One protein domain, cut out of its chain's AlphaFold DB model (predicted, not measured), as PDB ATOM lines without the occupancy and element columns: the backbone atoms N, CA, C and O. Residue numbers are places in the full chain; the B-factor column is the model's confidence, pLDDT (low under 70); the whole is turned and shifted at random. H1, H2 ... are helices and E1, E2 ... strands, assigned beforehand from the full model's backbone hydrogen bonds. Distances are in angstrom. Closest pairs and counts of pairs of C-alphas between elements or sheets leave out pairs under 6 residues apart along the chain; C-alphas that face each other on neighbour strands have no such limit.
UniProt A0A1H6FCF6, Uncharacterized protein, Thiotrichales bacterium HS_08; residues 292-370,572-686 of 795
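AT A GLANCE: This is residues 292 to 370 and 572 to 686 of the 795 residues of an uncharacterized protein of Thiotrichales bacterium HS_08 (UniProt A0A1H6FCF6). Two twisted sheets of four strands each, E1 E2 E6 E4 and E5 E3 E7 E8, lie face to face as a sandwich, the strands of the one at 10 degrees to those of the other. The long helix H3 covers part of the face of E5 E3 E7 E8 that is turned away from the other sheet, while H1 and the short H2 lie well off the sandwich at one end. The printed part has 194 residues with three named helices and eight named strands, in the order H1 H2 E1 E2 E3 E4 H3 E5 E6 E7 E8; both sheets, E1 - E2 - E6 - E4 and E5 - E3 - E7 - E8, are antiparallel. The class is mixed, helices and strands; the whole is compact, with a radius of gyration of the C-alphas of 18.8 A and spans of 55 by 45 by 37 A.

HOW THE PARTS SIT: H1, residues 302 to 313, only just touches H2, residues 317 to 320, with 3 pairs of C-alphas within 8 A, made by residues 308 to 312 of H1 alone; the closest C-alphas are those of Gln 308 and Ile 320, 7.1 A apart. Neither helix is on a sheet. E1, residues 340 to 346, and E2, residues 355 to 365, form a hairpin, with N 343 and O 362 within hydrogen-bond range at 2.8 A. E6, residues 643 to 652, is the antiparallel neighbour of E2, N 359 and O 648 being 2.8 A apart, and of the edge strand E4, residues 584 to 590, with N 585 and O 651 at 2.9 A. In the other sheet E3, residues 572 to 580, is antiparallel to E5, residues 631 to 639, with N 633 and O 576 at 2.9 A, and to E7, residues 656 to 667, with N 577 and O 662 at 2.8 A. E7 forms a hairpin with E8, residues 672 to 682, where N 663 and O 676 are 2.8 A apart. Across the sandwich, the closest C-alphas of E1 and E8 are those of Leu 344 and Leu 680, 6.0 A apart. H3, residues 597 to 618, makes two layers with the sheet E5 E3 E7 E8, a helix on one face of it, at a height over the sheet of 9.5 A. It lies over E5 and E3 and runs slantwise to the strands, at 42 degrees to E5 on the local plane; the closest C-alphas of H3 and E3 are those of Glu 607 and Ala 573, 6.0 A apart. In H1 and H3 every O i to N i+4 pair is within hydrogen-bond range; H2 is too short for such a pair.

IN THESE COORDINATES: H1 begins at C-alpha 302, (74.306, 27.496, 68.237), and is 17.0 A long. E2 measures 32.1 A and H3 30.9 A. E5 bends by 68 degrees at residue 636 and E6 by 51 degrees at residue 649. E7 is 32.2 A long; E8, 33.3 A, ends at C-alpha 682, (59.986, 48.652, 96.706).

THE WHOLE: The two C-alphas farthest apart, those of Lys 315 and Arg 654, are 56.2 A apart. Residues 371 to 571 are not printed, and C-alphas 370 and 572 are 11.2 A apart across the cut. The links H2 to E1 and H3 to E5 are long. Mean pLDDT of the printed part is 89.6; residues 299 to 328 are under 70.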
ATOM      1  N   TYR A 292      64.449  51.093  71.051       97.44
ATOM      2  CA  TYR A 292      64.621  49.658  70.833       97.44
ATOM      3  C   TYR A 292      65.980  49.177  71.319       97.44
ATOM      4  O   TYR A 292      66.988  49.834  71.086       97.44
ATOM      5  N   TRP A 293      66.001  47.994  71.914       97.38
ATOM      6  CA  TRP A 293      67.192  47.349  72.445       97.38
ATOM      7  C   TRP A 293      67.377  45.957  71.843       97.38
ATOM      8  O   TRP A 293      66.424  45.304  71.408       97.38
ATOM      9  N   GLU A 294      68.632  45.520  71.778       92.81
ATOM     10  CA  GLU A 294      69.011  44.238  71.199       92.81
ATOM     11  C   GLU A 294      68.416  43.069  71.999       92.81
ATOM     12  O   GLU A 294      68.502  43.009  73.228       92.81
ATOM     13  N   ASN A 295      67.824  42.109  71.291       89.19
ATOM     14  CA  ASN A 295      67.323  40.882  71.891       89.19
ATOM     15  C   ASN A 295      68.483  39.928  72.227       89.19
ATOM     16  O   ASN A 295      69.201  39.487  71.331       89.19
ATOM     17  N   SER A 296      68.599  39.537  73.496       85.06
ATOM     18  CA  SER A 296      69.574  38.544  73.967       85.06
ATOM     19  C   SER A 296      69.016  37.112  74.049       85.06
ATOM     20  O   SER A 296      69.767  36.170  74.307       85.06
ATOM     21  N   TYR A 297      67.715  36.902  73.809       85.56
ATOM     22  CA  TYR A 297      67.121  35.568  73.730       85.56
ATOM     23  C   TYR A 297      67.486  34.886  72.408       85.56
ATOM     24  O   TYR A 297      67.017  35.279  71.334       85.56
ATOM     25  N   VAL A 298      68.273  33.813  72.504       72.06
ATOM     26  CA  VAL A 298      68.628  32.938  71.381       72.06
ATOM     27  C   VAL A 298      68.163  31.509  71.682       72.06
ATOM     28  O   VAL A 298      68.749  30.834  72.536       72.06
ATOM     29  N   PRO A 299      67.134  30.990  70.989       67.12
ATOM     30  CA  PRO A 299      66.644  29.644  71.247       67.12
ATOM     31  C   PRO A 299      67.663  28.576  70.823       67.12
ATOM     32  O   PRO A 299      68.006  28.419  69.649       67.12
ATOM     33  N   GLY A 300      68.096  27.755  71.784       57.78
ATOM     34  CA  GLY A 300      68.941  26.587  71.526       57.78
ATOM     35  C   GLY A 300      70.343  26.919  71.006       57.78
ATOM     36  O   GLY A 300      70.761  26.275  70.033       57.78
ATOM     37  N   ASP A 301      71.005  27.877  71.674       60.69
ATOM     38  CA  ASP A 301      72.305  28.499  71.377       60.69
ATOM     39  C   ASP A 301      73.214  27.667  70.436       60.69
ATOM     40  O   ASP A 301      73.687  26.576  70.782       60.69
ATOM     41  N   PRO A 302      73.449  28.150  69.210       45.72
ATOM     42  CA  PRO A 302      74.306  27.496  68.237       45.72
ATOM     43  C   PRO A 302      75.788  27.490  68.606       45.72
ATOM     44  O   PRO A 302      76.460  26.488  68.356       45.72
ATOM     45  N   LEU A 303      76.313  28.604  69.125       55.12
ATOM     46  CA  LEU A 303      77.746  28.798  69.362       55.12
ATOM     47  C   LEU A 303      78.224  27.779  70.404       55.12
ATOM     48  O   LEU A 303      79.217  27.069  70.226       55.12
ATOM     49  N   LEU A 304      77.382  27.562  71.403       60.91
ATOM     50  CA  LEU A 304      77.475  26.478  72.365       60.91
ATOM     51  C   LEU A 304      77.605  25.093  71.711       60.91
ATOM     52  O   LEU A 304      78.477  24.308  72.085       60.91
ATOM     53  N   ARG A 305      76.799  24.780  70.687       54.50
ATOM     54  CA  ARG A 305      76.902  23.501  69.955       54.50
ATOM     55  C   ARG A 305      78.189  23.394  69.145       54.50
ATOM     56  O   ARG A 305      78.738  22.300  69.033       54.50
ATOM     57  N   HIS A 306      78.691  24.489  68.580       54.25
ATOM     58  CA  HIS A 306      80.004  24.486  67.935       54.25
ATOM     59  C   HIS A 306      81.081  24.092  68.938       54.25
ATOM     60  O   HIS A 306      81.824  23.128  68.742       54.25
ATOM     61  N   LEU A 307      81.135  24.805  70.048       59.03
ATOM     62  CA  LEU A 307      82.113  24.551  71.085       59.03
ATOM     63  C   LEU A 307      82.000  23.110  71.608       59.03
ATOM     64  O   LEU A 307      83.000  22.392  71.584       59.03
ATOM     65  N   GLN A 308      80.782  22.615  71.870       63.34
ATOM     66  CA  GLN A 308      80.511  21.224  72.264       63.34
ATOM     67  C   GLN A 308      81.194  20.217  71.339       63.34
ATOM     68  O   GLN A 308      81.767  19.214  71.768       63.34
ATOM     69  N   VAL A 309      81.129  20.463  70.032       54.59
ATOM     70  CA  VAL A 309      81.698  19.534  69.069       54.59
ATOM     71  C   VAL A 309      83.218  19.694  68.934       54.59
ATOM     72  O   VAL A 309      83.873  18.708  68.600       54.59
ATOM     73  N   ARG A 310      83.820  20.882  69.172       63.72
ATOM     74  CA  ARG A 310      85.305  21.040  69.132       63.72
ATOM     75  C   ARG A 310      85.901  20.115  70.181       63.72
ATOM     76  O   ARG A 310      86.768  19.300  69.885       63.72
ATOM     77  N   LEU A 311      85.259  20.140  71.333       69.06
ATOM     78  CA  LEU A 311      85.593  19.348  72.490       69.06
ATOM     79  C   LEU A 311      85.378  17.852  72.259       69.06
ATOM     80  O   LEU A 311      86.279  17.052  72.493       69.06
ATOM     81  N   ASN A 312      84.239  17.459  71.681       63.78
ATOM     82  CA  ASN A 312      84.008  16.056  71.319       63.78
ATOM     83  C   ASN A 312      85.065  15.498  70.341       63.78
ATOM     84  O   ASN A 312      85.372  14.309  70.400       63.78
ATOM     85  N   ARG A 313      85.641  16.319  69.445       64.19
ATOM     86  CA  ARG A 313      86.711  15.878  68.519       64.19
ATOM     87  C   ARG A 313      88.034  15.611  69.212       64.19
ATOM     88  O   ARG A 313      88.771  14.733  68.780       64.19
ATOM     89  N   GLN A 314      88.302  16.302  70.310       67.81
ATOM     90  CA  GLN A 314      89.439  16.014  71.183       67.81
ATOM     91  C   GLN A 314      89.171  14.791  72.085       67.81
ATOM     92  O   GLN A 314      89.838  14.617  73.097       67.81
ATOM     93  N   LYS A 315      88.195  13.938  71.718       68.25
ATOM     94  CA  LYS A 315      87.727  12.756  72.459       68.25
ATOM     95  C   LYS A 315      87.237  13.060  73.880       68.25
ATOM     96  O   LYS A 315      87.141  12.152  74.690       68.25
ATOM     97  N   LEU A 316      86.825  14.296  74.175       63.50
ATOM     98  CA  LEU A 316      86.257  14.707  75.472       63.50
ATOM     99  C   LEU A 316      84.794  14.228  75.656       63.50
ATOM    100  O   LEU A 316      83.916  14.970  76.089       63.50
ATOM    101  N   THR A 317      84.482  13.004  75.220       54.44
ATOM    102  CA  THR A 317      83.111  12.557  74.919       54.44
ATOM    103  C   THR A 317      82.306  12.054  76.114       54.44
ATOM    104  O   THR A 317      81.080  11.986  76.001       54.44
ATOM    105  N   ALA A 318      82.945  11.692  77.230       58.31
ATOM    106  CA  ALA A 318      82.247  11.068  78.357       58.31
ATOM    107  C   ALA A 318      81.337  12.066  79.106       58.31
ATOM    108  O   ALA A 318      80.148  11.795  79.266       58.31
ATOM    109  N   GLY A 319      81.837  13.260  79.454       55.03
ATOM    110  CA  GLY A 319      81.074  14.247  80.238       55.03
ATOM    111  C   GLY A 319      80.077  15.102  79.439       55.03
ATOM    112  O   GLY A 319      79.035  15.512  79.953       55.03
ATOM    113  N   ILE A 320      80.345  15.345  78.150       59.25
ATOM    114  CA  ILE A 320      79.553  16.264  77.308       59.25
ATOM    115  C   ILE A 320      78.156  15.717  76.966       59.25
ATOM    116  O   ILE A 320      77.230  16.488  76.713       59.25
ATOM    117  N   ARG A 321      77.994  14.389  76.903       55.22
ATOM    118  CA  ARG A 321      76.722  13.751  76.514       55.22
ATOM    119  C   ARG A 321      75.698  13.699  77.649       55.22
ATOM    120  O   ARG A 321      74.506  13.678  77.360       55.22
ATOM    121  N   GLN A 322      76.147  13.675  78.907       48.03
ATOM    122  CA  GLN A 322      75.269  13.578  80.083       48.03
ATOM    123  C   GLN A 322      74.830  14.938  80.629       48.03
ATOM    124  O   GLN A 322      73.764  15.037  81.236       48.03
ATOM    125  N   THR A 323      75.575  16.006  80.345       51.25
ATOM    126  CA  THR A 323      75.118  17.380  80.572       51.25
ATOM    127  C   THR A 323      74.170  17.793  79.449       51.25
ATOM    128  O   THR A 323      74.450  18.669  78.634       51.25
ATOM    129  N   ALA A 324      73.012  17.126  79.390       50.31
ATOM    130  CA  ALA A 324      71.841  17.683  78.728       50.31
ATOM    131  C   ALA A 324      71.717  19.137  79.183       50.31
ATOM    132  O   ALA A 324      71.845  19.384  80.377       50.31
ATOM    133  N   LEU A 325      71.556  20.056  78.223       55.44
ATOM    134  CA  LEU A 325      71.473  21.510  78.386       55.44
ATOM    135  C   LEU A 325      70.629  21.878  79.617       55.44
ATOM    136  O   LEU A 325      69.425  22.101  79.491       55.44
ATOM    137  N   LYS A 326      71.228  21.889  80.814       59.31
ATOM    138  CA  LYS A 326      70.543  22.307  82.028       59.31
ATOM    139  C   LYS A 326      70.498  23.814  81.911       59.31
ATOM    140  O   LYS A 326      71.477  24.493  82.204       59.31
ATOM    141  N   GLN A 327      69.391  24.306  81.358       64.44
ATOM    142  CA  GLN A 327      69.044  25.714  81.454       64.44
ATOM    143  C   GLN A 327      69.215  26.109  82.918       64.44
ATOM    144  O   GLN A 327      68.766  25.363  83.795       64.44
ATOM    145  N   ILE A 328      69.900  27.233  83.155       69.38
ATOM    146  CA  ILE A 328      70.015  27.821  84.493       69.38
ATOM    147  C   ILE A 328      68.603  27.861  85.050       69.38
ATOM    148  O   ILE A 328      67.703  28.431  84.415       69.38
ATOM    149  N   TRP A 329      68.394  27.173  86.166       81.12
ATOM    150  CA  TRP A 329      67.058  27.041  86.698       81.12
ATOM    151  C   TRP A 329      66.620  28.421  87.176       81.12
ATOM    152  O   TRP A 329      67.247  29.029  88.040       81.12
ATOM    153  N   GLN A 330      65.556  28.935  86.566       87.38
ATOM    154  CA  GLN A 330      64.901  30.150  87.025       87.38
ATOM    155  C   GLN A 330      63.660  29.748  87.822       87.38
ATOM    156  O   GLN A 330      62.931  28.863  87.355       87.38
ATOM    157  N   PRO A 331      63.377  30.404  88.958       93.06
ATOM    158  CA  PRO A 331      62.194  30.159  89.783       93.06
ATOM    159  C   PRO A 331      60.927  30.753  89.138       93.06
ATOM    160  O   PRO A 331      60.178  31.484  89.777       93.06
ATOM    161  N   PHE A 332      60.715  30.497  87.844       94.44
ATOM    162  CA  PHE A 332      59.558  30.965  87.088       94.44
ATOM    163  C   PHE A 332      58.645  29.795  86.768       94.44
ATOM    164  O   PHE A 332      59.031  28.866  86.045       94.44
ATOM    165  N   ASP A 333      57.419  29.876  87.262       96.19
ATOM    166  CA  ASP A 333      56.405  28.878  86.972       96.19
ATOM    167  C   ASP A 333      55.905  29.018  85.525       96.19
ATOM    168  O   ASP A 333      55.723  30.126  85.019       96.19
ATOM    169  N   PRO A 334      55.703  27.917  84.790       96.19
ATOM    170  CA  PRO A 334      55.113  28.004  83.464       96.19
ATOM    171  C   PRO A 334      53.643  28.450  83.548       96.19
ATOM    172  O   PRO A 334      52.898  27.921  84.376       96.19
ATOM    173  N   PRO A 335      53.184  29.359  82.668       97.62
ATOM    174  CA  PRO A 335      51.776  29.743  82.612       97.62
ATOM    175  C   PRO A 335      50.886  28.561  82.205       97.62
ATOM    176  O   PRO A 335      51.235  27.768  81.317       97.62
ATOM    177  N   LEU A 336      49.706  28.474  82.825       96.25
ATOM    178  CA  LEU A 336      48.710  27.435  82.544       96.25
ATOM    179  C   LEU A 336      47.745  27.839  81.421       96.25
ATOM    180  O   LEU A 336      47.349  26.991  80.619       96.25
ATOM    181  N   ASP A 337      47.403  29.121  81.332       96.75
ATOM    182  CA  ASP A 337      46.343  29.718  80.502       96.75
ATOM    183  C   ASP A 337      46.858  30.769  79.496       96.75
ATOM    184  O   ASP A 337      46.084  31.450  78.818       96.75
ATOM    185  N   ALA A 338      48.179  30.856  79.350       97.44
ATOM    186  CA  ALA A 338      48.870  31.741  78.422       97.44
ATOM    187  C   ALA A 338      50.092  31.042  77.812       97.44
ATOM    188  O   ALA A 338      50.646  30.114  78.406       97.44
ATOM    189  N   ALA A 339      50.544  31.481  76.636       96.81
ATOM    190  CA  ALA A 339      51.798  30.990  76.066       96.81
ATOM    191  C   ALA A 339      53.037  31.496  76.818       96.81
ATOM    192  O   ALA A 339      54.053  30.798  76.838       96.81
ATOM    193  N   LEU A 340      52.964  32.689  77.416       97.88
ATOM    194  CA  LEU A 340      54.069  33.327  78.130       97.88
ATOM    195  C   LEU A 340      53.615  33.902  79.471       97.88
ATOM    196  O   LEU A 340      52.469  34.319  79.609       97.88
ATOM    197  N   ALA A 341      54.537  33.974  80.426       98.06
ATOM    198  CA  ALA A 341      54.418  34.727  81.672       98.06
ATOM    199  C   ALA A 341      55.623  35.665  81.836       98.06
ATOM    200  O   ALA A 341      56.708  35.373  81.324       98.06
ATOM    201  N   VAL A 342      55.414  36.784  82.534       98.19
ATOM    202  CA  VAL A 342      56.450  37.768  82.877       98.19
ATOM    203  C   VAL A 342      56.547  37.908  84.397       98.19
ATOM    204  O   VAL A 342      55.529  37.942  85.083       98.19
ATOM    205  N   TYR A 343      57.772  37.982  84.909       98.19
ATOM    206  CA  TYR A 343      58.107  38.056  86.331       98.19
ATOM    207  C   TYR A 343      59.051  39.228  86.573       98.19
ATOM    208  O   TYR A 343      59.917  39.485  85.737       98.19
ATOM    209  N   LEU A 344      58.919  39.916  87.709       98.38
ATOM    210  CA  LEU A 344      59.818  41.004  88.094       98.38
ATOM    211  C   LEU A 344      60.380  40.777  89.491       98.38
ATOM    212  O   LEU A 344      59.630  40.492  90.422       98.38
ATOM    213  N   HIS A 345      61.694  40.942  89.626       98.19
ATOM    214  CA  HIS A 345      62.412  40.811  90.895       98.19
ATOM    215  C   HIS A 345      63.496  41.886  91.020       98.19
ATOM    216  O   HIS A 345      63.874  42.512  90.029       98.19
ATOM    217  N   SER A 346      63.996  42.089  92.237       98.19
ATOM    218  CA  SER A 346      65.065  43.035  92.569       98.19
ATOM    219  C   SER A 346      66.111  42.350  93.446       98.19
ATOM    220  O   SER A 346      65.758  41.440  94.189       98.19
ATOM    221  N   ASP A 347      67.377  42.770  93.406       97.81
ATOM    222  CA  ASP A 347      68.396  42.334  94.383       97.81
ATOM    223  C   ASP A 347      68.319  43.082  95.735       97.81
ATOM    224  O   ASP A 347      69.066  42.787  96.679       97.81
ATOM    225  N   LYS A 348      67.420  44.065  95.840       97.75
ATOM    226  CA  LYS A 348      67.109  44.845  97.045       97.75
ATOM    227  C   LYS A 348      65.632  44.677  97.421       97.75
ATOM    228  O   LYS A 348      64.774  44.656  96.542       97.75
ATOM    229  N   THR A 349      65.351  44.613  98.722       97.69
ATOM    230  CA  THR A 349      63.993  44.502  99.297       97.69
ATOM    231  C   THR A 349      63.366  45.860  99.617       97.69
ATOM    232  O   THR A 349      62.145  45.983  99.667       97.69
ATOM    233  N   ALA A 350      64.196  46.888  99.812       97.94
ATOM    234  CA  ALA A 350      63.786  48.239 100.172       97.94
ATOM    235  C   ALA A 350      64.772  49.288  99.644       97.94
ATOM    236  O   ALA A 350      65.862  48.951  99.174       97.94
ATOM    237  N   ILE A 351      64.381  50.559  99.740       98.12
ATOM    238  CA  ILE A 351      65.168  51.723  99.321       98.12
ATOM    239  C   ILE A 351      65.303  52.687 100.506       98.12
ATOM    240  O   ILE A 351      64.305  53.100 101.093       98.12
ATOM    241  N   GLN A 352      66.532  53.084 100.839       95.38
ATOM    242  CA  GLN A 352      66.840  54.047 101.904       95.38
ATOM    243  C   GLN A 352      67.615  55.227 101.301       95.38
ATOM    244  O   GLN A 352      68.821  55.365 101.476       95.38
ATOM    245  N   GLY A 353      66.914  56.051 100.518       96.12
ATOM    246  CA  GLY A 353      67.524  57.111  99.706       96.12
ATOM    247  C   GLY A 353      68.084  56.598  98.371       96.12
ATOM    248  O   GLY A 353      67.722  55.498  97.944       96.12
ATOM    249  N   PRO A 354      68.953  57.376  97.697       97.88
ATOM    250  CA  PRO A 354      69.513  57.008  96.399       97.88
ATOM    251  C   PRO A 354      70.204  55.641  96.430       97.88
ATOM    252  O   PRO A 354      71.273  55.478  97.009       97.88
ATOM    253  N   THR A 355      69.579  54.652  95.798       97.88
ATOM    254  CA  THR A 355      69.986  53.246  95.858       97.88
ATOM    255  C   THR A 355      70.210  52.715  94.451       97.88
ATOM    256  O   THR A 355      69.321  52.795  93.604       97.88
ATOM    257  N   ARG A 356      71.384  52.133  94.194       98.25
ATOM    258  CA  ARG A 356      71.626  51.325  92.992       98.25
ATOM    259  C   ARG A 356      71.169  49.890  93.227       98.25
ATOM    260  O   ARG A 356      71.496  49.301  94.258       98.25
ATOM    261  N   LEU A 357      70.421  49.332  92.281       98.19
ATOM    262  CA  LEU A 357      69.889  47.972  92.363       98.19
ATOM    263  C   LEU A 357      69.840  47.295  90.990       98.19
ATOM    264  O   LEU A 357      69.869  47.951  89.948       98.19
ATOM    265  N   LEU A 358      69.780  45.966  91.000       98.38
ATOM    266  CA  LEU A 358      69.473  45.138  89.840       98.38
ATOM    267  C   LEU A 358      67.976  44.868  89.801       98.38
ATOM    268  O   LEU A 358      67.421  44.285  90.727       98.38
ATOM    269  N   ALA A 359      67.353  45.211  88.687       98.44
ATOM    270  CA  ALA A 359      65.987  44.851  88.364       98.44
ATOM    271  C   ALA A 359      65.999  43.710  87.337       98.44
ATOM    272  O   ALA A 359      66.619  43.816  86.284       98.44
ATOM    273  N   GLN A 360      65.321  42.602  87.627       97.88
ATOM    274  CA  GLN A 360      65.218  41.454  86.730       97.88
ATOM    275  C   GLN A 360      63.841  41.400  86.072       97.88
ATOM    276  O   GLN A 360      62.828  41.396  86.767       97.88
ATOM    277  N   VAL A 361      63.821  41.251  84.747       98.25
ATOM    278  CA  VAL A 361      62.648  40.865  83.956       98.25
ATOM    279  C   VAL A 361      62.795  39.409  83.539       98.25
ATOM    280  O   VAL A 361      63.652  39.057  82.732       98.25
ATOM    281  N   GLY A 362      61.980  38.543  84.127       96.62
ATOM    282  CA  GLY A 362      61.914  37.119  83.833       96.62
ATOM    283  C   GLY A 362      60.806  36.781  82.849       96.62
ATOM    284  O   GLY A 362      59.705  37.306  82.966       96.62
ATOM    285  N   LEU A 363      61.070  35.868  81.918       96.81
ATOM    286  CA  LEU A 363      60.090  35.308  80.990       96.81
ATOM    287  C   LEU A 363      60.035  33.794  81.134       96.81
ATOM    288  O   LEU A 363      61.073  33.135  81.266       96.81
ATOM    289  N   LYS A 364      58.826  33.240  81.040       96.19
ATOM    290  CA  LYS A 364      58.611  31.794  81.033       96.19
ATOM    291  C   LYS A 364      57.626  31.375  79.955       96.19
ATOM    292  O   LYS A 364      56.501  31.865  79.911       96.19
ATOM    293  N   GLY A 365      58.056  30.441  79.110       95.56
ATOM    294  CA  GLY A 365      57.202  29.780  78.131       95.56
ATOM    295  C   GLY A 365      56.345  28.691  78.758       95.56
ATOM    296  O   GLY A 365      56.811  27.944  79.621       95.56
ATOM    297  N   SER A 366      55.105  28.562  78.285       96.50
ATOM    298  CA  SER A 366      54.245  27.429  78.628       96.50
ATOM    299  C   SER A 366      54.918  26.102  78.270       96.50
ATOM    300  O   SER A 366      55.698  26.016  77.320       96.50
ATOM    301  N   LEU A 367      54.589  25.039  79.003       94.06
ATOM    302  CA  LEU A 367      54.991  23.673  78.646       94.06
ATOM    303  C   LEU A 367      54.152  23.102  77.493       94.06
ATOM    304  O   LEU A 367      54.512  22.080  76.902       94.06
ATOM    305  N   ARG A 368      53.024  23.747  77.170       93.12
ATOM    306  CA  ARG A 368      52.174  23.368  76.041       93.12
ATOM    307  C   ARG A 368      52.869  23.742  74.740       93.12
ATOM    308  O   ARG A 368      53.418  24.828  74.609       93.12
ATOM    309  N   HIS A 369      52.820  22.840  73.772       88.00
ATOM    310  CA  HIS A 369      53.332  23.088  72.429       88.00
ATOM    311  C   HIS A 369      52.165  23.526  71.539       88.00
ATOM    312  O   HIS A 369      51.052  23.032  71.716       88.00
ATOM    313  N   SER A 370      52.412  24.413  70.575       75.94
ATOM    314  CA  SER A 370      51.379  24.925  69.658       75.94
ATOM    315  C   SER A 370      50.829  23.861  68.695       75.94
ATOM    316  O   SER A 370      49.790  24.068  68.078       75.94
ATOM    317  N   ARG A 572      54.879  34.446  69.303       94.75
ATOM    318  CA  ARG A 572      55.571  35.238  68.271       94.75
ATOM    319  C   ARG A 572      55.343  36.732  68.454       94.75
ATOM    320  O   ARG A 572      54.392  37.120  69.131       94.75
ATOM    321  N   ALA A 573      56.206  37.544  67.832       94.38
ATOM    322  CA  ALA A 573      56.204  39.009  67.959       94.38
ATOM    323  C   ALA A 573      56.018  39.441  69.420       94.38
ATOM    324  O   ALA A 573      55.096  40.190  69.764       94.38
ATOM    325  N   VAL A 574      56.860  38.877  70.289       96.62
ATOM    326  CA  VAL A 574      56.877  39.233  71.701       96.62
ATOM    327  C   VAL A 574      57.538  40.598  71.792       96.62
ATOM    328  O   VAL A 574      58.720  40.741  71.495       96.62
ATOM    329  N   ARG A 575      56.764  41.601  72.180       97.38
ATOM    330  CA  ARG A 575      57.234  42.946  72.474       97.38
ATOM    331  C   ARG A 575      57.230  43.118  73.982       97.38
ATOM    332  O   ARG A 575      56.169  43.083  74.605       97.38
ATOM    333  N   LEU A 576      58.413  43.294  74.548       98.06
ATOM    334  CA  LEU A 576      58.589  43.732  75.925       98.06
ATOM    335  C   LEU A 576      58.707  45.245  75.912       98.06
ATOM    336  O   LEU A 576      59.584  45.769  75.231       98.06
ATOM    337  N   ASN A 577      57.844  45.920  76.658       98.00
ATOM    338  CA  ASN A 577      57.970  47.334  76.956       98.00
ATOM    339  C   ASN A 577      58.285  47.496  78.443       98.00
ATOM    340  O   ASN A 577      57.462  47.128  79.281       98.00
ATOM    341  N   ILE A 578      59.467  48.015  78.762       98.44
ATOM    342  CA  ILE A 578      59.936  48.233  80.130       98.44
ATOM    343  C   ILE A 578      59.966  49.739  80.373       98.44
ATOM    344  O   ILE A 578      60.833  50.455  79.867       98.44
ATOM    345  N   ARG A 579      59.010  50.221  81.163       98.50
ATOM    346  CA  ARG A 579      58.896  51.624  81.550       98.50
ATOM    347  C   ARG A 579      59.461  51.807  82.951       98.50
ATOM    348  O   ARG A 579      58.933  51.247  83.909       98.50
ATOM    349  N   LEU A 580      60.519  52.602  83.074       98.56
ATOM    350  CA  LEU A 580      61.047  52.999  84.378       98.56
ATOM    351  C   LEU A 580      60.156  54.081  84.999       98.56
ATOM    352  O   LEU A 580      59.606  54.928  84.291       98.56
ATOM    353  N   ALA A 581      59.984  54.031  86.316       98.38
ATOM    354  CA  ALA A 581      59.206  55.024  87.043       98.38
ATOM    355  C   ALA A 581      59.938  56.384  87.101       98.38
ATOM    356  O   ALA A 581      61.167  56.434  86.996       98.38
ATOM    357  N   PRO A 582      59.219  57.504  87.305       97.94
ATOM    358  CA  PRO A 582      59.850  58.811  87.477       97.94
ATOM    359  C   PRO A 582      60.874  58.814  88.624       97.94
ATOM    360  O   PRO A 582      60.567  58.382  89.735       97.94
ATOM    361  N   GLY A 583      62.080  59.326  88.361       97.19
ATOM    362  CA  GLY A 583      63.196  59.326  89.320       97.19
ATOM    363  C   GLY A 583      64.038  58.042  89.324       97.19
ATOM    364  O   GLY A 583      64.995  57.947  90.090       97.19
ATOM    365  N   VAL A 584      63.722  57.063  88.468       98.50
ATOM    366  CA  VAL A 584      64.563  55.882  88.233       98.50
ATOM    367  C   VAL A 584      65.429  56.114  87.002       98.50
ATOM    368  O   VAL A 584      64.925  56.385  85.913       98.50
ATOM    369  N   LYS A 585      66.745  55.993  87.168       98.50
ATOM    370  CA  LYS A 585      67.737  56.223  86.112       98.50
ATOM    371  C   LYS A 585      68.348  54.898  85.670       98.50
ATOM    372  O   LYS A 585      68.818  54.127  86.508       98.50
ATOM    373  N   LEU A 586      68.362  54.642  84.364       98.50
ATOM    374  CA  LEU A 586      68.995  53.460  83.783       98.50
ATOM    375  C   LEU A 586      70.511  53.652  83.717       98.50
ATOM    376  O   LEU A 586      70.977  54.636  83.154       98.50
ATOM    377  N   VAL A 587      71.271  52.702  84.251       98.31
ATOM    378  CA  VAL A 587      72.728  52.623  84.075       98.31
ATOM    379  C   VAL A 587      73.046  51.731  82.877       98.31
ATOM    380  O   VAL A 587      73.783  52.139  81.983       98.31
ATOM    381  N   ASP A 588      72.476  50.522  82.841       98.06
ATOM    382  CA  ASP A 588      72.713  49.559  81.762       98.06
ATOM    383  C   ASP A 588      71.614  48.487  81.663       98.06
ATOM    384  O   ASP A 588      70.956  48.167  82.656       98.06
ATOM    385  N   VAL A 589      71.453  47.890  80.479       97.75
ATOM    386  CA  VAL A 589      70.711  46.632  80.291       97.75
ATOM    387  C   VAL A 589      71.735  45.537  80.030       97.75
ATOM    388  O   VAL A 589      72.282  45.406  78.938       97.75
ATOM    389  N   ILE A 590      72.010  44.735  81.051       95.25
ATOM    390  CA  ILE A 590      73.166  43.842  81.076       95.25
ATOM    391  C   ILE A 590      73.058  42.803  79.954       95.25
ATOM    392  O   ILE A 590      72.182  41.935  79.963       95.25
ATOM    393  N   GLY A 591      73.998  42.865  79.007       87.94
ATOM    394  CA  GLY A 591      74.057  41.954  77.858       87.94
ATOM    395  C   GLY A 591      73.173  42.355  76.673       87.94
ATOM    396  O   GLY A 591      73.027  41.560  75.748       87.94
ATOM    397  N   SER A 592      72.606  43.562  76.683       92.94
ATOM    398  CA  SER A 592      71.876  44.164  75.567       92.94
ATOM    399  C   SER A 592      72.460  45.543  75.244       92.94
ATOM    400  O   SER A 592      73.170  46.135  76.053       92.94
ATOM    401  N   LYS A 593      72.201  46.045  74.037       96.00
ATOM    402  CA  LYS A 593      72.639  47.368  73.580       96.00
ATOM    403  C   LYS A 593      71.461  48.122  72.968       96.00
ATOM    404  O   LYS A 593      70.619  47.480  72.329       96.00
ATOM    405  N   PRO A 594      71.408  49.458  73.089       97.00
ATOM    406  CA  PRO A 594      70.429  50.249  72.358       97.00
ATOM    407  C   PRO A 594      70.664  50.098  70.849       97.00
ATOM    408  O   PRO A 594      71.799  50.090  70.364       97.00
ATOM    409  N   LEU A 595      69.580  49.951  70.092       95.31
ATOM    410  CA  LEU A 595      69.618  49.857  68.639       95.31
ATOM    411  C   LEU A 595      69.614  51.256  68.024       95.31
ATOM    412  O   LEU A 595      68.793  52.101  68.373       95.31
ATOM    413  N   ALA A 596      70.486  51.465  67.039       95.94
ATOM    414  CA  ALA A 596      70.449  52.660  66.206       95.94
ATOM    415  C   ALA A 596      69.130  52.745  65.417       95.94
ATOM    416  O   ALA A 596      68.552  51.719  65.046       95.94
ATOM    417  N   GLN A 597      68.707  53.964  65.073       95.31
ATOM    418  CA  GLN A 597      67.415  54.258  64.437       95.31
ATOM    419  C   GLN A 597      67.090  53.358  63.233       95.31
ATOM    420  O   GLN A 597      65.973  52.848  63.135       95.31
ATOM    421  N   GLN A 598      68.062  53.113  62.345       93.94
ATOM    422  CA  GLN A 598      67.890  52.229  61.187       93.94
ATOM    423  C   GLN A 598      67.546  50.791  61.610       93.94
ATOM    424  O   GLN A 598      66.620  50.186  61.071       93.94
ATOM    425  N   ARG A 599      68.248  50.238  62.607       91.19
ATOM    426  CA  ARG A 599      67.953  48.900  63.141       91.19
ATOM    427  C   ARG A 599      66.605  48.875  63.858       91.19
ATOM    428  O   ARG A 599      65.846  47.931  63.669       91.19
ATOM    429  N   SER A 600      66.252  49.924  64.599       94.94
ATOM    430  CA  SER A 600      64.927  50.050  65.222       94.94
ATOM    431  C   SER A 600      63.800  50.076  64.181       94.94
ATOM    432  O   SER A 600      62.749  49.475  64.383       94.94
ATOM    433  N   GLN A 601      63.996  50.755  63.045       94.50
ATOM    434  CA  GLN A 601      63.046  50.738  61.924       94.50
ATOM    435  C   GLN A 601      62.926  49.343  61.301       94.50
ATOM    436  O   GLN A 601      61.812  48.893  61.042       94.50
ATOM    437  N   GLN A 602      64.040  48.630  61.117       91.50
ATOM    438  CA  GLN A 602      64.023  47.246  60.631       91.50
ATOM    439  C   GLN A 602      63.225  46.332  61.574       91.50
ATOM    440  O   GLN A 602      62.330  45.614  61.131       91.50
ATOM    441  N   VAL A 603      63.472  46.408  62.884       91.94
ATOM    442  CA  VAL A 603      62.716  45.633  63.880       91.94
ATOM    443  C   VAL A 603      61.216  45.952  63.812       91.94
ATOM    444  O   VAL A 603      60.403  45.028  63.785       91.94
ATOM    445  N   ARG A 604      60.845  47.235  63.690       94.31
ATOM    446  CA  ARG A 604      59.447  47.674  63.526       94.31
ATOM    447  C   ARG A 604      58.785  47.104  62.280       94.31
ATOM    448  O   ARG A 604      57.681  46.570  62.364       94.31
ATOM    449  N   GLN A 605      59.457  47.182  61.135       93.94
ATOM    450  CA  GLN A 605      58.949  46.623  59.880       93.94
ATOM    451  C   GLN A 605      58.714  45.113  59.996       93.94
ATOM    452  O   GLN A 605      57.663  44.620  59.586       93.94
ATOM    453  N   ALA A 606      59.670  44.388  60.588       90.94
ATOM    454  CA  ALA A 606      59.567  42.946  60.781       90.94
ATOM    455  C   ALA A 606      58.444  42.564  61.760       90.94
ATOM    456  O   ALA A 606      57.773  41.552  61.576       90.94
ATOM    457  N   GLU A 607      58.204  43.371  62.792       93.62
ATOM    458  CA  GLU A 607      57.090  43.162  63.713       93.62
ATOM    459  C   GLU A 607      55.730  43.400  63.045       93.62
ATOM    460  O   GLU A 607      54.842  42.550  63.141       93.62
ATOM    461  N   GLN A 608      55.564  44.526  62.347       94.19
ATOM    462  CA  GLN A 608      54.313  44.870  61.668       94.19
ATOM    463  C   GLN A 608      53.946  43.842  60.598       94.19
ATOM    464  O   GLN A 608      52.775  43.488  60.444       94.19
ATOM    465  N   SER A 609      54.933  43.340  59.858       92.06
ATOM    466  CA  SER A 609      54.695  42.326  58.836       92.06
ATOM    467  C   SER A 609      54.332  40.967  59.444       92.06
ATOM    468  O   SER A 609      53.460  40.269  58.915       92.06
ATOM    469  N   LEU A 610      54.941  40.608  60.581       91.56
ATOM    470  CA  LEU A 610      54.609  39.399  61.328       91.56
ATOM    471  C   LEU A 610      53.184  39.484  61.894       91.56
ATOM    472  O   LEU A 610      52.421  38.527  61.750       91.56
ATOM    473  N   ASP A 611      52.801  40.637  62.448       94.38
ATOM    474  CA  ASP A 611      51.441  40.936  62.915       94.38
ATOM    475  C   ASP A 611      50.408  40.819  61.780       94.38
ATOM    476  O   ASP A 611      49.439  40.063  61.871       94.38
ATOM    477  N   GLN A 612      50.664  41.483  60.648       93.38
ATOM    478  CA  GLN A 612      49.822  41.404  59.447       93.38
ATOM    479  C   GLN A 612      49.650  39.977  58.933       93.38
ATOM    480  O   GLN A 612      48.579  39.610  58.444       93.38
ATOM    481  N   ARG A 613      50.715  39.173  58.965       90.94
ATOM    482  CA  ARG A 613      50.636  37.792  58.502       90.94
ATOM    483  C   ARG A 613      49.838  36.933  59.470       90.94
ATOM    484  O   ARG A 613      48.975  36.205  59.002       90.94
ATOM    485  N   LEU A 614      50.080  37.034  60.774       92.44
ATOM    486  CA  LEU A 614      49.327  36.274  61.774       92.44
ATOM    487  C   LEU A 614      47.831  36.570  61.743       92.44
ATOM    488  O   LEU A 614      47.030  35.646  61.862       92.44
ATOM    489  N   ALA A 615      47.460  37.826  61.511       94.06
ATOM    490  CA  ALA A 615      46.066  38.192  61.311       94.06
ATOM    491  C   ALA A 615      45.446  37.504  60.097       94.06
ATOM    492  O   ALA A 615      44.336  36.993  60.184       94.06
ATOM    493  N   ARG A 616      46.177  37.437  58.980       93.00
ATOM    494  CA  ARG A 616      45.694  36.778  57.761       93.00
ATOM    495  C   ARG A 616      45.642  35.256  57.875       93.00
ATOM    496  O   ARG A 616      44.714  34.658  57.353       93.00
ATOM    497  N   THR A 617      46.639  34.632  58.501       90.88
ATOM    498  CA  THR A 617      46.809  33.168  58.469       90.88
ATOM    499  C   THR A 617      46.163  32.457  59.651       90.88
ATOM    500  O   THR A 617      45.689  31.338  59.495       90.88
ATOM    501  N   LEU A 618      46.145  33.087  60.829       91.00
ATOM    502  CA  LEU A 618      45.609  32.506  62.064       91.00
ATOM    503  C   LEU A 618      44.393  33.262  62.609       91.00
ATOM    504  O   LEU A 618      43.859  32.865  63.639       91.00
ATOM    505  N   GLY A 619      43.971  34.359  61.971       94.38
ATOM    506  CA  GLY A 619      42.864  35.187  62.462       94.38
ATOM    507  C   GLY A 619      43.202  35.999  63.718       94.38
ATOM    508  O   GLY A 619      42.310  36.567  64.342       94.38
ATOM    509  N   ILE A 620      44.479  36.077  64.108       94.56
ATOM    510  CA  ILE A 620      44.894  36.811  65.308       94.56
ATOM    511  C   ILE A 620      44.911  38.315  65.002       94.56
ATOM    512  O   ILE A 620      45.765  38.778  64.251       94.56
ATOM    513  N   GLN A 621      43.990  39.085  65.587       96.38
ATOM    514  CA  GLN A 621      43.796  40.511  65.290       96.38
ATOM    515  C   GLN A 621      45.100  41.328  65.307       96.38
ATOM    516  O   GLN A 621      45.945  41.170  66.192       96.38
ATOM    517  N   ARG A 622      45.229  42.259  64.354       96.12
ATOM    518  CA  ARG A 622      46.344  43.213  64.293       96.12
ATOM    519  C   ARG A 622      46.277  44.205  65.447       96.12
ATOM    520  O   ARG A 622      45.248  44.846  65.638       96.12
ATOM    521  N   ASP A 623      47.374  44.353  66.176       94.38
ATOM    522  CA  ASP A 623      47.464  45.266  67.324       94.38
ATOM    523  C   ASP A 623      48.856  45.912  67.478       94.38
ATOM    524  O   ASP A 623      49.198  46.420  68.549       94.38
ATOM    525  N   ARG A 624      49.672  45.897  66.409       90.19
ATOM    526  CA  ARG A 624      51.023  46.483  66.370       90.19
ATOM    527  C   ARG A 624      51.070  47.707  65.456       90.19
ATOM    528  O   ARG A 624      51.383  47.596  64.273       90.19
ATOM    529  N   SER A 625      50.748  48.878  66.002       81.19
ATOM    530  CA  SER A 625      50.737  50.138  65.236       81.19
ATOM    531  C   SER A 625      51.463  51.305  65.901       81.19
ATOM    532  O   SER A 625      51.926  52.189  65.188       81.19
ATOM    533  N   ARG A 626      51.600  51.311  67.232       88.94
ATOM    534  CA  ARG A 626      52.236  52.404  67.975       88.94
ATOM    535  C   ARG A 626      53.418  51.893  68.787       88.94
ATOM    536  O   ARG A 626      53.347  50.803  69.353       88.94
ATOM    537  N   ASP A 627      54.487  52.675  68.806       91.12
ATOM    538  CA  ASP A 627      55.616  52.461  69.704       91.12
ATOM    539  C   ASP A 627      55.210  52.928  71.105       91.12
ATOM    540  O   ASP A 627      54.621  53.998  71.270       91.12
ATOM    541  N   ASP A 628      55.499  52.106  72.107       92.25
ATOM    542  CA  ASP A 628      55.192  52.423  73.496       92.25
ATOM    543  C   ASP A 628      56.350  53.213  74.138       92.25
ATOM    544  O   ASP A 628      57.502  53.139  73.705       92.25
ATOM    545  N   ALA A 629      56.072  53.997  75.178       93.81
ATOM    546  CA  ALA A 629      57.135  54.675  75.919       93.81
ATOM    547  C   ALA A 629      57.936  53.663  76.756       93.81
ATOM    548  O   ALA A 629      57.330  52.845  77.450       93.81
ATOM    549  N   GLY A 630      59.268  53.782  76.746       97.06
ATOM    550  CA  GLY A 630      60.177  52.926  77.511       97.06
ATOM    551  C   GLY A 630      61.164  52.148  76.640       97.06
ATOM    552  O   GLY A 630      61.288  52.386  75.435       97.06
ATOM    553  N   ILE A 631      61.884  51.230  77.278       98.31
ATOM    554  CA  ILE A 631      62.810  50.287  76.642       98.31
ATOM    555  C   ILE A 631      61.983  49.210  75.939       98.31
ATOM    556  O   ILE A 631      61.192  48.514  76.577       98.31
ATOM    557  N   GLN A 632      62.203  49.028  74.641       97.81
ATOM    558  CA  GLN A 632      61.497  48.044  73.831       97.81
ATOM    559  C   GLN A 632      62.426  46.927  73.363       97.81
ATOM    560  O   GLN A 632      63.415  47.174  72.675       97.81
ATOM    561  N   ILE A 633      62.084  45.677  73.674       96.75
ATOM    562  CA  ILE A 633      62.815  44.495  73.199       96.75
ATOM    563  C   ILE A 633      61.848  43.602  72.425       96.75
ATOM    564  O   ILE A 633      60.805  43.196  72.942       96.75
ATOM    565  N   MET A 634      62.200  43.295  71.176       95.38
ATOM    566  CA  MET A 634      61.403  42.450  70.287       95.38
ATOM    567  C   MET A 634      62.026  41.056  70.193       95.38
ATOM    568  O   MET A 634      63.160  40.904  69.740       95.38
ATOM    569  N   ILE A 635      61.273  40.035  70.599       93.62
ATOM    570  CA  ILE A 635      61.639  38.625  70.453       93.62
ATOM    571  C   ILE A 635      60.743  38.011  69.362       93.62
ATOM    572  O   ILE A 635      59.532  37.850  69.572       93.62
ATOM    573  N   PRO A 636      61.297  37.644  68.188       91.25
ATOM    574  CA  PRO A 636      60.493  37.183  67.054       91.25
ATOM    575  C   PRO A 636      59.672  35.923  67.343       91.25
ATOM    576  O   PRO A 636      58.520  35.807  66.916       91.25
ATOM    577  N   ALA A 637      60.267  34.980  68.074       91.19
ATOM    578  CA  ALA A 637      59.686  33.694  68.429       91.19
ATOM    579  C   ALA A 637      60.193  33.260  69.809       91.19
ATOM    580  O   ALA A 637      61.380  33.382  70.088       91.19
ATOM    581  N   TYR A 638      59.303  32.718  70.639       92.81
ATOM    582  CA  TYR A 638      59.624  32.180  71.962       92.81
ATOM    583  C   TYR A 638      59.136  30.732  72.067       92.81
ATOM    584  O   TYR A 638      58.042  30.402  71.591       92.81
ATOM    585  N   HIS A 639      59.954  29.842  72.632       91.81
ATOM    586  CA  HIS A 639      59.706  28.397  72.617       91.81
ATOM    587  C   HIS A 639      59.100  27.851  73.916       91.81
ATOM    588  O   HIS A 639      59.279  28.405  75.000       91.81
ATOM    589  N   ALA A 640      58.392  26.725  73.791       91.81
ATOM    590  CA  ALA A 640      57.803  26.003  74.914       91.81
ATOM    591  C   ALA A 640      58.862  25.610  75.954       91.81
ATOM    592  O   ALA A 640      59.913  25.062  75.607       91.81
ATOM    593  N   GLY A 641      58.552  25.857  77.227       90.38
ATOM    594  CA  GLY A 641      59.369  25.505  78.386       90.38
ATOM    595  C   GLY A 641      60.598  26.381  78.635       90.38
ATOM    596  O   GLY A 641      61.145  26.311  79.737       90.38
ATOM    597  N   ASP A 642      60.998  27.227  77.683       90.62
ATOM    598  CA  ASP A 642      62.179  28.078  77.831       90.62
ATOM    599  C   ASP A 642      61.980  29.155  78.910       90.62
ATOM    600  O   ASP A 642      60.900  29.740  79.059       90.62
ATOM    601  N   SER A 643      63.058  29.448  79.635       90.56
ATOM    602  CA  SER A 643      63.158  30.581  80.557       90.56
ATOM    603  C   SER A 643      64.178  31.592  80.033       90.56
ATOM    604  O   SER A 643      65.226  31.200  79.516       90.56
ATOM    605  N   HIS A 644      63.907  32.881  80.209       91.88
ATOM    606  CA  HIS A 644      64.835  33.956  79.860       91.88
ATOM    607  C   HIS A 644      64.812  35.052  80.927       91.88
ATOM    608  O   HIS A 644      63.780  35.290  81.549       91.88
ATOM    609  N   SER A 645      65.949  35.705  81.158       92.62
ATOM    610  CA  SER A 645      66.082  36.792  82.125       92.62
ATOM    611  C   SER A 645      66.831  37.961  81.507       92.62
ATOM    612  O   SER A 645      67.919  37.772  80.967       92.62
ATOM    613  N   ILE A 646      66.282  39.157  81.668       95.19
ATOM    614  CA  ILE A 646      66.905  40.428  81.307       95.19
ATOM    615  C   ILE A 646      67.199  41.155  82.618       95.19
ATOM    616  O   ILE A 646      66.316  41.260  83.468       95.19
ATOM    617  N   LEU A 647      68.433  41.617  82.807       97.19
ATOM    618  CA  LEU A 647      68.830  42.371  83.997       97.19
ATOM    619  C   LEU A 647      69.049  43.836  83.629       97.19
ATOM    620  O   LEU A 647      69.763  44.139  82.678       97.19
ATOM    621  N   LEU A 648      68.456  44.725  84.411       98.50
ATOM    622  CA  LEU A 648      68.626  46.164  84.330       98.50
ATOM    623  C   LEU A 648      69.401  46.618  85.563       98.50
ATOM    624  O   LEU A 648      69.061  46.246  86.684       98.50
ATOM    625  N   ASP A 649      70.430  47.426  85.357       98.56
ATOM    626  CA  ASP A 649      71.134  48.128  86.423       98.56
ATOM    627  C   ASP A 649      70.563  49.541  86.515       98.56
ATOM    628  O   ASP A 649      70.633  50.303  85.549       98.56
ATOM    629  N   VAL A 650      69.941  49.876  87.645       98.56
ATOM    630  CA  VAL A 650      69.201  51.133  87.814       98.56
ATOM    631  C   VAL A 650      69.579  51.829  89.114       98.56
ATOM    632  O   VAL A 650      69.959  51.191  90.095       98.56
ATOM    633  N   VAL A 651      69.447  53.154  89.131       98.62
ATOM    634  CA  VAL A 651      69.533  53.976  90.342       98.62
ATOM    635  C   VAL A 651      68.155  54.537  90.648       98.62
ATOM    636  O   VAL A 651      67.512  55.114  89.774       98.62
ATOM    637  N   VAL A 652      67.711  54.373  91.891       98.44
ATOM    638  CA  VAL A 652      66.396  54.798  92.362       98.44
ATOM    639  C   VAL A 652      66.557  55.810  93.483       98.44
ATOM    640  O   VAL A 652      67.249  55.543  94.459       98.44
ATOM    641  N   GLU A 653      65.913  56.968  93.361       98.00
ATOM    642  CA  GLU A 653      66.080  58.072  94.317       98.00
ATOM    643  C   GLU A 653      65.285  57.888  95.622       98.00
ATOM    644  O   GLU A 653      65.727  58.336  96.680       98.00
ATOM    645  N   ARG A 654      64.120  57.228  95.566       97.81
ATOM    646  CA  ARG A 654      63.198  57.078  96.705       97.81
ATOM    647  C   ARG A 654      62.371  55.785  96.634       97.81
ATOM    648  O   ARG A 654      62.181  55.264  95.536       97.81
ATOM    649  N   PRO A 655      61.842  55.292  97.772       98.38
ATOM    650  CA  PRO A 655      60.854  54.211  97.797       98.38
ATOM    651  C   PRO A 655      59.661  54.474  96.876       98.38
ATOM    652  O   PRO A 655      59.237  55.622  96.714       98.38
ATOM    653  N   GLY A 656      59.082  53.405  96.335       98.06
ATOM    654  CA  GLY A 656      57.907  53.465  95.475       98.06
ATOM    655  C   GLY A 656      58.021  52.578  94.232       98.06
ATOM    656  O   GLY A 656      58.722  51.560  94.259       98.06
ATOM    657  N   PRO A 657      57.296  52.917  93.150       98.44
ATOM    658  CA  PRO A 657      57.367  52.175  91.901       98.44
ATOM    659  C   PRO A 657      58.756  52.309  91.276       98.44
ATOM    660  O   PRO A 657      59.331  53.392  91.257       98.44
ATOM    661  N   ILE A 658      59.278  51.203  90.748       98.50
ATOM    662  CA  ILE A 658      60.601  51.131  90.112       98.50
ATOM    663  C   ILE A 658      60.450  51.018  88.603       98.50
ATOM    664  O   ILE A 658      61.014  51.796  87.836       98.50
ATOM    665  N   MET A 659      59.670  50.032  88.173       98.56
ATOM    666  CA  MET A 659      59.419  49.783  86.765       98.56
ATOM    667  C   MET A 659      58.106  49.045  86.567       98.56
ATOM    668  O   MET A 659      57.612  48.334  87.446       98.56
ATOM    669  N   GLU A 660      57.585  49.181  85.365       98.62
ATOM    670  CA  GLU A 660      56.442  48.454  84.859       98.62
ATOM    671  C   GLU A 660      56.843  47.783  83.552       98.62
ATOM    672  O   GLU A 660      57.473  48.397  82.691       98.62
ATOM    673  N   VAL A 661      56.485  46.512  83.412       98.44
ATOM    674  CA  VAL A 661      56.755  45.737  82.211       98.44
ATOM    675  C   VAL A 661      55.445  45.282  81.613       98.44
ATOM    676  O   VAL A 661      54.704  44.515  82.225       98.44
ATOM    677  N   THR A 662      55.191  45.712  80.385       98.31
ATOM    678  CA  THR A 662      54.106  45.192  79.559       98.31
ATOM    679  C   THR A 662      54.703  44.286  78.497       98.31
ATOM    680  O   THR A 662      55.541  44.699  77.700       98.31
ATOM    681  N   MET A 663      54.261  43.037  78.459       98.00
ATOM    682  CA  MET A 663      54.615  42.081  77.422       98.00
ATOM    683  C   MET A 663      53.402  41.845  76.534       98.00
ATOM    684  O   MET A 663      52.410  41.271  76.983       98.00
ATOM    685  N   ARG A 664      53.492  42.225  75.261       97.75
ATOM    686  CA  ARG A 664      52.471  41.920  74.254       97.75
ATOM    687  C   ARG A 664      53.020  40.876  73.298       97.75
ATOM    688  O   ARG A 664      54.153  40.981  72.850       97.75
ATOM    689  N   TYR A 665      52.229  39.877  72.940       97.81
ATOM    690  CA  TYR A 665      52.675  38.793  72.066       97.81
ATOM    691  C   TYR A 665      51.502  38.166  71.324       97.81
ATOM    692  O   TYR A 665      50.335  38.457  71.582       97.81
ATOM    693  N   LYS A 666      51.828  37.303  70.371       96.62
ATOM    694  CA  LYS A 666      50.864  36.501  69.631       96.62
ATOM    695  C   LYS A 666      50.908  35.097  70.193       96.62
ATOM    696  O   LYS A 666      51.924  34.415  70.058       96.62
ATOM    697  N   ASP A 667      49.843  34.716  70.881       96.81
ATOM    698  CA  ASP A 667      49.725  33.440  71.566       96.81
ATOM    699  C   ASP A 667      49.373  32.356  70.543       96.81
ATOM    700  O   ASP A 667      48.270  32.339  70.001       96.81
ATOM    701  N   LEU A 668      50.323  31.466  70.251       94.31
ATOM    702  CA  LEU A 668      50.121  30.372  69.299       94.31
ATOM    703  C   LEU A 668      49.524  29.122  69.953       94.31
ATOM    704  O   LEU A 668      49.180  28.182  69.243       94.31
ATOM    705  N   VAL A 669      49.424  29.088  71.283       94.00
ATOM    706  CA  VAL A 669      48.775  27.996  72.016       94.00
ATOM    707  C   VAL A 669      47.264  28.210  72.018       94.00
ATOM    708  O   VAL A 669      46.509  27.272  71.783       94.00
ATOM    709  N   TYR A 670      46.834  29.453  72.236       94.94
ATOM    710  CA  TYR A 670      45.427  29.848  72.324       94.94
ATOM    711  C   TYR A 670      44.930  30.654  71.116       94.94
ATOM    712  O   TYR A 670      43.783  31.089  71.117       94.94
ATOM    713  N   LEU A 671      45.777  30.855  70.099       94.69
ATOM    714  CA  LEU A 671      45.465  31.555  68.844       94.69
ATOM    715  C   LEU A 671      44.825  32.937  69.062       94.69
ATOM    716  O   LEU A 671      43.831  33.290  68.431       94.69
ATOM    717  N   ARG A 672      45.402  33.733  69.968       96.38
ATOM    718  CA  ARG A 672      44.892  35.063  70.348       96.38
ATOM    719  C   ARG A 672      46.013  36.079  70.551       96.38
ATOM    720  O   ARG A 672      47.193  35.731  70.604       96.38
ATOM    721  N   ASN A 673      45.643  37.348  70.702       97.81
ATOM    722  CA  ASN A 673      46.559  38.349  71.241       97.81
ATOM    723  C   ASN A 673      46.749  38.090  72.735       97.81
ATOM    724  O   ASN A 673      45.775  38.011  73.481       97.81
ATOM    725  N   GLY A 674      48.000  37.929  73.152       97.38
ATOM    726  CA  GLY A 674      48.379  37.806  74.551       97.38
ATOM    727  C   GLY A 674      48.961  39.118  75.061       97.38
ATOM    728  O   GLY A 674      49.776  39.755  74.388       97.38
ATOM    729  N   SER A 675      48.568  39.511  76.265       97.62
ATOM    730  CA  SER A 675      49.172  40.622  76.992       97.62
ATOM    731  C   SER A 675      49.341  40.234  78.447       97.62
ATOM    732  O   SER A 675      48.379  39.805  79.075       97.62
ATOM    733  N   ASN A 676      50.541  40.417  78.980       98.00
ATOM    734  CA  ASN A 676      50.800  40.311  80.407       98.00
ATOM    735  C   ASN A 676      51.452  41.596  80.890       98.00
ATOM    736  O   ASN A 676      52.195  42.242  80.150       98.00
ATOM    737  N   GLN A 677      51.206  41.934  82.144       97.88
ATOM    738  CA  GLN A 677      51.768  43.110  82.781       97.88
ATOM    739  C   GLN A 677      52.289  42.711  84.153       97.88
ATOM    740  O   GLN A 677      51.667  41.916  84.857       97.88
ATOM    741  N   ALA A 678      53.436  43.259  84.524       98.25
ATOM    742  CA  ALA A 678      53.980  43.140  85.861       98.25
ATOM    743  C   ALA A 678      54.545  44.494  86.292       98.25
ATOM    744  O   ALA A 678      55.008  45.279  85.465       98.25
ATOM    745  N   GLN A 679      54.523  44.759  87.593       98.44
ATOM    746  CA  GLN A 679      55.083  45.970  88.180       98.44
ATOM    747  C   GLN A 679      56.018  45.599  89.329       98.44
ATOM    748  O   GLN A 679      55.728  44.690  90.104       98.44
ATOM    749  N   LEU A 680      57.134  46.315  89.434       98.31
ATOM    750  CA  LEU A 680      58.062  46.232  90.554       98.31
ATOM    751  C   LEU A 680      57.975  47.531  91.353       98.31
ATOM    752  O   LEU A 680      58.192  48.611  90.806       98.31
ATOM    753  N   SER A 681      57.686  47.411  92.646       98.31
ATOM    754  CA  SER A 681      57.722  48.511  93.612       98.31
ATOM    755  C   SER A 681      58.468  48.051  94.858       98.31
ATOM    756  O   SER A 681      58.336  46.891  95.243       98.31
ATOM    757  N   LEU A 682      59.232  48.943  95.484       98.25
ATOM    758  CA  LEU A 682      59.986  48.652  96.706       98.25
ATOM    759  C   LEU A 682      59.628  49.660  97.801       98.25
ATOM    760  O   LEU A 682      59.506  50.858  97.539       98.25
ATOM    761  N   GLY A 683      59.448  49.166  99.027       97.88
ATOM    762  CA  GLY A 683      59.154  49.990 100.199       97.88
ATOM    763  C   GLY A 683      60.401  50.641 100.806       97.88
ATOM    764  O   GLY A 683      61.513  50.498 100.301       97.88
ATOM    765  N   SER A 684      60.213  51.359 101.912       97.50
ATOM    766  CA  SER A 684      61.306  51.904 102.735       97.50
ATOM    767  C   SER A 684      61.789  50.932 103.813       97.50
ATOM    768  O   SER A 684      62.928  51.027 104.267       97.50
ATOM    769  N   GLN A 685      60.926  50.007 104.243       96.94
ATOM    770  CA  GLN A 685      61.231  49.080 105.325       96.94
ATOM    771  C   GLN A 685      62.145  47.964 104.833       96.94
ATOM    772  O   GLN A 685      61.733  47.086 104.075       96.94
ATOM    773  N   GLU A 686      63.380  47.984 105.311       95.06
ATOM    774  CA  GLU A 686      64.348  46.946 105.008       95.06
ATOM    775  C   GLU A 686      63.905  45.603 105.586       95.06
ATOM    776  O   GLU A 686      63.485  45.487 106.737       95.06
TER     777      GLU A 686